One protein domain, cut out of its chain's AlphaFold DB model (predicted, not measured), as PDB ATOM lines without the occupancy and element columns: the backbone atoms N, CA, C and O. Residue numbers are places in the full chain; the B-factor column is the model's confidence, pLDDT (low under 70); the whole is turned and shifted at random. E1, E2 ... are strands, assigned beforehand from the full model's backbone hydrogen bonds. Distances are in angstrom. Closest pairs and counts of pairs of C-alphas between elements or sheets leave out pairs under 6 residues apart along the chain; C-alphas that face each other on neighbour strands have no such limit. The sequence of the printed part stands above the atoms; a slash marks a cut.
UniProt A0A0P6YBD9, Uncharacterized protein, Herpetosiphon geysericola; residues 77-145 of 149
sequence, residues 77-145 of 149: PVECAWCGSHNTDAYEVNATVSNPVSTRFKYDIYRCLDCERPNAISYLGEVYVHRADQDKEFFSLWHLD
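Overview. This is residues 77 to 145 of the 149 residues of an uncharacterized protein of Herpetosiphon geysericola (UniProt A0A0P6YBD9). This is a small, closed barrel of five strands, E1 to E5, in which the sharply bent E1 pairs first with E2 and then, further on, with E5, where a short parallel pairing closes the ring. E1 to E5 form a meander, each strand the antiparallel neighbour of the one before, and with the parallel closure the barrel is mixed. The printed part has 69 residues, with no named helix and five named strands that hold 32 residues, under half; the class is all strand. It is compact, with a radius of gyration of the C-alphas of 11.0 A, and spans 31 by 26 by 18 A.

Along the chain. Find C-alpha 88 at (154.523, 41.678, 169.975); there E1, residues 88 to 97, begins its 19.2 A and bends by 81 degrees at residue 94. E2, residues 107 to 112, covers 15.6 A, and E3, residues 118 to 122, covers 13.3 A. E4, residues 128 to 134, covers 18.4 A. E5, residues 141 to 144, ends at C-alpha 144, (157.294, 31.255, 156.623).

Arrangement. Start at the hairpin of E1 and E2, where N 91 and O 109 are 2.8 A apart, within hydrogen-bond range. On the other side of E2 look for E3, with N 110 and O 119 at 2.8 A. E3 and E4 have N 130 and O 120 at 2.8 A. E4 and E5 have N 143 and O 133 at 2.9 A. E5 and E1 are parallel, with N 142 and O 96 at 2.9 A. E1 and E4 are apart, and so are E2 and E5.

Size, cuts and confidence. The two C-alphas farthest apart, those of Gly 125 and Glu 137, are 32.5 A apart. The printed part has no cut and no long link. Check the B-factor column at residues 103 and 125, where pLDDT is under 70; the mean of the printed part is 88.7.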
ATOM      1  N   PRO A  77     157.124  48.027 166.248       84.12
ATOM      2  CA  PRO A  77     155.671  48.026 166.399       84.12
ATOM      3  C   PRO A  77     155.033  47.369 165.174       84.12
ATOM      4  O   PRO A  77     154.558  48.050 164.268       84.12
ATOM      5  N   VAL A  78     155.108  46.047 165.120       87.81
ATOM      6  CA  VAL A  78     154.541  45.240 164.042       87.81
ATOM      7  C   VAL A  78     153.164  44.727 164.428       87.81
ATOM      8  O   VAL A  78     152.848  44.578 165.606       87.81
ATOM      9  N   GLU A  79     152.328  44.488 163.428       93.12
ATOM     10  CA  GLU A  79     151.051  43.807 163.600       93.12
ATOM     11  C   GLU A  79     151.259  42.298 163.458       93.12
ATOM     12  O   GLU A  79     151.932  41.843 162.536       93.12
ATOM     13  N   CYS A  80     150.700  41.508 164.370       93.94
ATOM     14  CA  CYS A  80     150.766  40.059 164.303       93.94
ATOM     15  C   CYS A  80     149.983  39.536 163.090       93.94
ATOM     16  O   CYS A  80     148.768  39.706 163.013       93.94
ATOM     17  N   ALA A  81     150.650  38.783 162.213       93.38
ATOM     18  CA  ALA A  81     150.065  38.199 161.002       93.38
ATOM     19  C   ALA A  81     149.024  37.087 161.273       93.38
ATOM     20  O   ALA A  81     148.389  36.569 160.347       93.38
ATOM     21  N   TRP A  82     148.850  36.695 162.540       93.25
ATOM     22  CA  TRP A  82     147.882  35.684 162.966       93.25
ATOM     23  C   TRP A  82     146.579  36.272 163.502       93.25
ATOM     24  O   TRP A  82     145.515  35.741 163.202       93.25
ATOM     25  N   CYS A  83     146.655  37.323 164.322       94.62
ATOM     26  CA  CYS A  83     145.492  37.859 165.041       94.62
ATOM     27  C   CYS A  83     145.316  39.380 164.939       94.62
ATOM     28  O   CYS A  83     144.366  39.902 165.515       94.62
ATOM     29  N   GLY A  84     146.217  40.099 164.265       93.88
ATOM     30  CA  GLY A  84     146.148  41.556 164.124       93.88
ATOM     31  C   GLY A  84     146.593  42.355 165.358       93.88
ATOM     32  O   GLY A  84     146.470  43.574 165.392       93.88
ATOM     33  N   SER A  85     147.099  41.704 166.411       94.38
ATOM     34  CA  SER A  85     147.566  42.415 167.609       94.38
ATOM     35  C   SER A  85     148.906  43.125 167.387       94.38
ATOM     36  O   SER A  85     149.817  42.567 166.779       94.38
ATOM     37  N   HIS A  86     149.072  44.314 167.972       91.56
ATOM     38  CA  HIS A  86     150.353  45.033 168.040       91.56
ATOM     39  C   HIS A  86     151.190  44.699 169.286       91.56
ATOM     40  O   HIS A  86     152.265  45.271 169.499       91.56
ATOM     41  N   ASN A  87     150.700  43.808 170.150       91.12
ATOM     42  CA  ASN A  87     151.382  43.400 171.372       91.12
ATOM     43  C   ASN A  87     152.387  42.278 171.074       91.12
ATOM     44  O   ASN A  87     152.181  41.115 171.417       91.12
ATOM     45  N   THR A  88     153.461  42.617 170.366       91.06
ATOM     46  CA  THR A  88     154.523  41.678 169.975       91.06
ATOM     47  C   THR A  88     155.843  42.022 170.658       91.06
ATOM     48  O   THR A  88     156.156  43.203 170.822       91.06
ATOM     49  N   ASP A  89     156.650  41.014 170.987       91.19
ATOM     50  CA  ASP A  89     158.010  41.208 171.506       91.19
ATOM     51  C   ASP A  89     159.023  40.336 170.752       91.19
ATOM     52  O   ASP A  89     158.673  39.300 170.179       91.19
ATOM     53  N   ALA A  90     160.282  40.772 170.750       90.69
ATOM     54  CA  ALA A  90     161.367  40.050 170.103       90.69
ATOM     55  C   ALA A  90     161.640  38.733 170.848       90.69
ATOM     56  O   ALA A  90     161.848  38.732 172.062       90.69
ATOM     57  N   TYR A  91     161.661  37.625 170.112       90.75
ATOM     58  CA  TYR A  91     161.901  36.281 170.636       90.75
ATOM     59  C   TYR A  91     163.262  35.741 170.183       90.75
ATOM     60  O   TYR A  91     164.088  35.370 171.014       90.75
ATOM     61  N   GLU A  92     163.531  35.782 168.878       90.88
ATOM     62  CA  GLU A  92     164.803  35.367 168.282       90.88
ATOM     63  C   GLU A  92     165.277  36.423 167.279       90.88
ATOM     64  O   GLU A  92     164.469  37.026 166.580       90.88
ATOM     65  N   VAL A  93     166.583  36.684 167.215       89.62
ATOM     66  CA  VAL A  93     167.159  37.749 166.376       89.62
ATOM     67  C   VAL A  93     168.164  37.145 165.406       89.62
ATOM     68  O   VAL A  93     169.050  36.407 165.837       89.62
ATOM     69  N   ASN A  94     168.086  37.515 164.125       87.38
ATOM     70  CA  ASN A  94     168.782  36.856 163.012       87.38
ATOM     71  C   ASN A  94     168.474  35.349 162.929       87.38
ATOM     72  O   ASN A  94     169.391  34.528 162.860       87.38
ATOM     73  N   ALA A  95     167.192  35.000 162.958       90.19
ATOM     74  CA  ALA A  95     166.728  33.628 162.845       90.19
ATOM     75  C   ALA A  95     167.014  33.036 161.457       90.19
ATOM     76  O   ALA A  95     167.046  33.742 160.442       90.19
ATOM     77  N   THR A  96     167.205  31.716 161.419       91.12
ATOM     78  CA  THR A  96     167.382  30.974 160.165       91.12
ATOM     79  C   THR A  96     166.020  30.566 159.621       91.12
ATOM     80  O   THR A  96     165.255  29.895 160.307       91.12
ATOM     81  N   VAL A  97     165.738  30.951 158.378       90.38
ATOM     82  CA  VAL A  97     164.466  30.682 157.701       90.38
ATOM     83  C   VAL A  97     164.718  29.815 156.466       90.38
ATOM     84  O   VAL A  97     165.599  30.140 155.669       90.38
ATOM     85  N   SER A  98     163.971  28.721 156.313       88.31
ATOM     86  CA  SER A  98     164.129  27.722 155.239       88.31
ATOM     87  C   SER A  98     163.618  28.203 153.871       88.31
ATOM     88  O   SER A  98     164.260  27.963 152.849       88.31
ATOM     89  N   ASN A  99     162.491  28.916 153.848       83.75
ATOM     90  CA  ASN A  99     161.780  29.406 152.664       83.75
ATOM     91  C   ASN A  99     161.667  30.947 152.674       83.75
ATOM     92  O   ASN A  99     160.569  31.504 152.649       83.75
ATOM     93  N   PRO A 100     162.794  31.682 152.730       80.19
ATOM     94  CA  PRO A 100     162.742  33.130 152.830       80.19
ATOM     95  C   PRO A 100     162.206  33.746 151.535       80.19
ATOM     96  O   PRO A 100     162.603  33.357 150.438       80.19
ATOM     97  N   VAL A 101     161.417  34.817 151.657       78.81
ATOM     98  CA  VAL A 101     160.965  35.622 150.501       78.81
ATOM     99  C   VAL A 101     162.154  36.186 149.702       78.81
ATOM    100  O   VAL A 101     162.076  36.396 148.494       78.81
ATOM    101  N   SER A 102     163.293  36.412 150.367       75.38
ATOM    102  CA  SER A 102     164.567  36.760 149.734       75.38
ATOM    103  C   SER A 102     165.747  36.371 150.620       75.38
ATOM    104  O   SER A 102     165.729  36.631 151.821       75.38
ATOM    105  N   THR A 103     166.828  35.867 150.020       69.38
ATOM    106  CA  THR A 103     168.110  35.605 150.709       69.38
ATOM    107  C   THR A 103     168.804  36.873 151.208       69.38
ATOM    108  O   THR A 103     169.726  36.801 152.017       69.38
ATOM    109  N   ARG A 104     168.378  38.051 150.732       74.12
ATOM    110  CA  ARG A 104     168.884  39.347 151.207       74.12
ATOM    111  C   ARG A 104     168.276  39.753 152.546       74.12
ATOM    112  O   ARG A 104     168.870  40.569 153.248       74.12
ATOM    113  N   PHE A 105     167.101  39.226 152.879       76.50
ATOM    114  CA  PHE A 105     166.398  39.574 154.100       76.50
ATOM    115  C   PHE A 105     166.983  38.823 155.290       76.50
ATOM    116  O   PHE A 105     167.138  37.606 155.276       76.50
ATOM    117  N   LYS A 106     167.299  39.584 156.338       84.56
ATOM    118  CA  LYS A 106     167.461  39.039 157.683       84.56
ATOM    119  C   LYS A 106     166.093  39.019 158.337       84.56
ATOM    120  O   LYS A 106     165.337  39.984 158.176       84.56
ATOM    121  N   TYR A 107     165.810  37.935 159.046       90.00
ATOM    122  CA  TYR A 107     164.567  37.764 159.772       90.00
ATOM    123  C   TYR A 107     164.839  37.725 161.268       90.00
ATOM    124  O   TYR A 107     165.770  37.061 161.721       90.00
ATOM    125  N   ASP A 108     164.005  38.423 162.023       92.81
ATOM    126  CA  ASP A 108     163.861  38.221 163.459       92.81
ATOM    127  C   ASP A 108     162.515  37.536 163.706       92.81
ATOM    128  O   ASP A 108     161.555  37.776 162.975       92.81
ATOM    129  N   ILE A 109     162.416  36.726 164.753       93.62
ATOM    130  CA  ILE A 109     161.157  36.129 165.190       93.62
ATOM    131  C   ILE A 109     160.612  36.926 166.360       93.62
ATOM    132  O   ILE A 109     161.285  37.133 167.370       93.62
ATOM    133  N   TYR A 110     159.371  37.366 166.215       93.88
ATOM    134  CA  TYR A 110     158.614  38.094 167.216       93.88
ATOM    135  C   TYR A 110     157.421  37.261 167.645       93.88
ATOM    136  O   TYR A 110     156.609  36.844 166.818       93.88
ATOM    137  N   ARG A 111     157.275  37.045 168.950       94.31
ATOM    138  CA  ARG A 111     156.112  36.346 169.492       94.31
ATOM    139  C   ARG A 111     155.021  37.363 169.796       94.31
ATOM    140  O   ARG A 111     155.277  38.383 170.439       94.31
ATOM    141  N   CYS A 112     153.804  37.096 169.334       94.69
ATOM    142  CA  CYS A 112     152.640  37.837 169.798       94.69
ATOM    143  C   CYS A 112     152.348  37.435 171.242       94.69
ATOM    144  O   CYS A 112     152.254  36.250 171.536       94.69
ATOM    145  N   LEU A 113     152.210  38.398 172.142       93.56
ATOM    146  CA  LEU A 113     151.930  38.131 173.550       93.56
ATOM    147  C   LEU A 113     150.450  37.808 173.806       93.56
ATOM    148  O   LEU A 113     150.134  37.285 174.866       93.56
ATOM    149  N   ASP A 114     149.566  38.076 172.838       95.38
ATOM    150  CA  ASP A 114     148.127  37.820 172.975       95.38
ATOM    151  C   ASP A 114     147.724  36.438 172.437       95.38
ATOM    152  O   ASP A 114     146.968  35.720 173.084       95.38
ATOM    153  N   CYS A 115     148.216  36.046 171.252       95.31
ATOM    154  CA  CYS A 115     147.918  34.736 170.650       95.31
ATOM    155  C   CYS A 115     149.075  33.736 170.749       95.31
ATOM    156  O   CYS A 115     148.958  32.614 170.262       95.31
ATOM    157  N   GLU A 116     150.202  34.156 171.327       95.31
ATOM    158  CA  GLU A 116     151.411  33.358 171.532       95.31
ATOM    159  C   GLU A 116     152.104  32.833 170.269       95.31
ATOM    160  O   GLU A 116     153.117  32.138 170.380       95.31
ATOM    161  N   ARG A 117     151.625  33.192 169.073       94.75
ATOM    162  CA  ARG A 117     152.192  32.708 167.814       94.75
ATOM    163  C   ARG A 117     153.408  33.525 167.359       94.75
ATOM    164  O   ARG A 117     153.436  34.749 167.562       94.75
ATOM    165  N   PRO A 118     154.404  32.877 166.735       94.56
ATOM    166  CA  PRO A 118     155.570  33.553 166.191       94.56
ATOM    167  C   PRO A 118     155.267  34.224 164.846       94.56
ATOM    168  O   PRO A 118     154.457  33.760 164.046       94.56
ATOM    169  N   ASN A 119     155.937  35.341 164.605       94.38
ATOM    170  CA  ASN A 119     155.894  36.108 163.369       94.38
ATOM    171  C   ASN A 119     157.337  36.356 162.951       94.38
ATOM    172  O   ASN A 119     158.133  36.812 163.774       94.38
ATOM    173  N   ALA A 120     157.675  36.093 161.698       93.81
ATOM    174  CA  ALA A 120     158.961  36.509 161.170       93.81
ATOM    175  C   ALA A 120     158.844  37.943 160.669       93.81
ATOM    176  O   ALA A 120     157.937  38.269 159.904       93.81
ATOM    177  N   ILE A 121     159.765  38.803 161.089       91.19
ATOM    178  CA  ILE A 121     159.839  40.179 160.617       91.19
ATOM    179  C   ILE A 121     161.117  40.384 159.820       91.19
ATOM    180  O   ILE A 121     162.189  39.952 160.240       91.19
ATOM    181  N   SER A 122     161.018  41.091 158.700       88.19
ATOM    182  CA  SER A 122     162.183  41.659 158.028       88.19
ATOM    183  C   SER A 122     162.054  43.166 157.990       88.19
ATOM    184  O   SER A 122     160.977  43.689 157.745       88.19
ATOM    185  N   TYR A 123     163.149  43.868 158.259       78.38
ATOM    186  CA  TYR A 123     163.165  45.319 158.437       78.38
ATOM    187  C   TYR A 123     164.091  46.029 157.434       78.38
ATOM    188  O   TYR A 123     164.506  47.159 157.678       78.38
ATOM    189  N   LEU A 124     164.462  45.391 156.315       70.81
ATOM    190  CA  LEU A 124     165.242  46.052 155.259       70.81
ATOM    191  C   LEU A 124     164.332  46.916 154.371       70.81
ATOM    192  O   LEU A 124     163.526  46.403 153.604       70.81
ATOM    193  N   GLY A 125     164.515  48.240 154.441       66.19
ATOM    194  CA  GLY A 125     163.698  49.221 153.718       66.19
ATOM    195  C   GLY A 125     162.364  49.469 154.422       66.19
ATOM    196  O   GLY A 125     162.219  50.466 155.131       66.19
ATOM    197  N   GLU A 126     161.440  48.522 154.291       71.88
ATOM    198  CA  GLU A 126     160.144  48.489 154.979       71.88
ATOM    199  C   GLU A 126     160.088  47.304 155.950       71.88
ATOM    200  O   GLU A 126     160.874  46.361 155.843       71.88
ATOM    201  N   VAL A 127     159.194  47.379 156.939       78.69
ATOM    202  CA  VAL A 127     159.000  46.280 157.890       78.69
ATOM    203  C   VAL A 127     157.912  45.354 157.355       78.69
ATOM    204  O   VAL A 127     156.739  45.716 157.371       78.69
ATOM    205  N   TYR A 128     158.313  44.173 156.894       85.12
ATOM    206  CA  TYR A 128     157.424  43.097 156.459       85.12
ATOM    207  C   TYR A 128     157.232  42.095 157.590       85.12
ATOM    208  O   TYR A 128     158.179  41.797 158.322       85.12
ATOM    209  N   VAL A 129     156.014  41.576 157.724       90.31
ATOM    210  CA  VAL A 129     155.640  40.609 158.758       90.31
ATOM    211  C   VAL A 129     155.019  39.394 158.089       90.31
ATOM    212  O   VAL A 129     154.083  39.528 157.306       90.31
ATOM    213  N   HIS A 130     155.530  38.219 158.431       91.12
ATOM    214  CA  HIS A 130     155.082  36.930 157.923       91.12
ATOM    215  C   HIS A 130     154.639  36.050 159.081       91.12
ATOM    216  O   HIS A 130     155.168  36.151 160.197       91.12
ATOM    217  N   ARG A 131     153.700  35.143 158.811       93.31
ATOM    218  CA  ARG A 131     153.452  34.035 159.733       93.31
ATOM    219  C   ARG A 131     154.707  33.174 159.769       93.31
ATOM    220  O   ARG A 131     155.341  32.980 158.737       93.31
ATOM    221  N   ALA A 132     155.066  32.687 160.947       93.88
ATOM    222  CA  ALA A 132     156.188  31.777 161.103       93.88
ATOM    223  C   ALA A 132     155.775  30.578 161.949       93.88
ATOM    224  O   ALA A 132     154.939  30.723 162.843       93.88
ATOM    225  N   ASP A 133     156.383  29.427 161.684       93.19
ATOM    226  CA  ASP A 133     156.338  28.260 162.563       93.19
ATOM    227  C   ASP A 133     157.741  27.678 162.749       93.19
ATOM    228  O   ASP A 133     158.603  27.802 161.872       93.19
ATOM    229  N   GLN A 134     157.984  27.106 163.924       93.56
ATOM    230  CA  GLN A 134     159.279  26.526 164.263       93.56
ATOM    231  C   GLN A 134     159.326  25.079 163.781       93.56
ATOM    232  O   GLN A 134     158.389  24.313 164.010       93.56
ATOM    233  N   ASP A 135     160.424  24.689 163.144       92.38
ATOM    234  CA  ASP A 135     160.607  23.308 162.725       92.38
ATOM    235  C   ASP A 135     160.617  22.360 163.940       92.38
ATOM    236  O   ASP A 135     161.225  22.643 164.978       92.38
ATOM    237  N   LYS A 136     159.919  21.225 163.816       89.25
ATOM    238  CA  LYS A 136     159.750  20.252 164.908       89.25
ATOM    239  C   LYS A 136     161.018  19.451 165.194       89.25
ATOM    240  O   LYS A 136     161.197  18.991 166.320       89.25
ATOM    241  N   GLU A 137     161.868  19.258 164.190       91.75
ATOM    242  CA  GLU A 137     163.113  18.496 164.295       91.75
ATOM    243  C   GLU A 137     164.307  19.425 164.548       91.75
ATOM    244  O   GLU A 137     165.192  19.110 165.351       91.75
ATOM    245  N   PHE A 138     164.314  20.604 163.921       89.69
ATOM    246  CA  PHE A 138     165.402  21.577 163.974       89.69
ATOM    247  C   PHE A 138     164.974  22.874 164.671       89.69
ATOM    248  O   PHE A 138     164.593  23.842 164.026       89.69
ATOM    249  N   PHE A 139     165.144  22.959 165.993       88.06
ATOM    250  CA  PHE A 139     164.700  24.118 166.793       88.06
ATOM    251  C   PHE A 139     165.243  25.490 166.337       88.06
ATOM    252  O   PHE A 139     164.698  26.521 166.706       88.06
ATOM    253  N   SER A 140     166.344  25.547 165.590       88.31
ATOM    254  CA  SER A 140     166.896  26.809 165.076       88.31
ATOM    255  C   SER A 140     166.358  27.200 163.694       88.31
ATOM    256  O   SER A 140     166.791  28.213 163.146       88.31
ATOM    257  N   LEU A 141     165.501  26.371 163.094       91.56
ATOM    258  CA  LEU A 141     164.949  26.557 161.758       91.56
ATOM    259  C   LEU A 141     163.488  26.998 161.843       91.56
ATOM    260  O   LEU A 141     162.691  26.436 162.594       91.56
ATOM    261  N   TRP A 142     163.151  27.995 161.034       93.38
ATOM    262  CA  TRP A 142     161.814  28.564 160.933       93.38
ATOM    263  C   TRP A 142     161.293  28.476 159.499       93.38
ATOM    264  O   TRP A 142     162.058  28.617 158.542       93.38
ATOM    265  N   HIS A 143     159.981  28.304 159.359       91.69
ATOM    266  CA  HIS A 143     159.268  28.291 158.081       91.69
ATOM    267  C   HIS A 143     158.299  29.472 158.021       91.69
ATOM    268  O   HIS A 143     157.622  29.763 159.008       91.69
ATOM    269  N   LEU A 144     158.242  30.169 156.886       91.00
ATOM    270  CA  LEU A 144     157.294  31.255 156.623       91.00
ATOM    271  C   LEU A 144     156.005  30.719 156.012       91.00
ATOM    272  O   LEU A 144     156.058  29.803 155.195       91.00
ATOM    273  N   ASP A 145     154.887  31.356 156.361       84.06
ATOM    274  CA  ASP A 145     153.565  31.134 155.766       84.06
ATOM    275  C   ASP A 145     153.190  29.635 155.690       84.06
ATOM    276  O   ASP A 145     153.063  29.072 154.606       84.06
TER     277      ASP A 145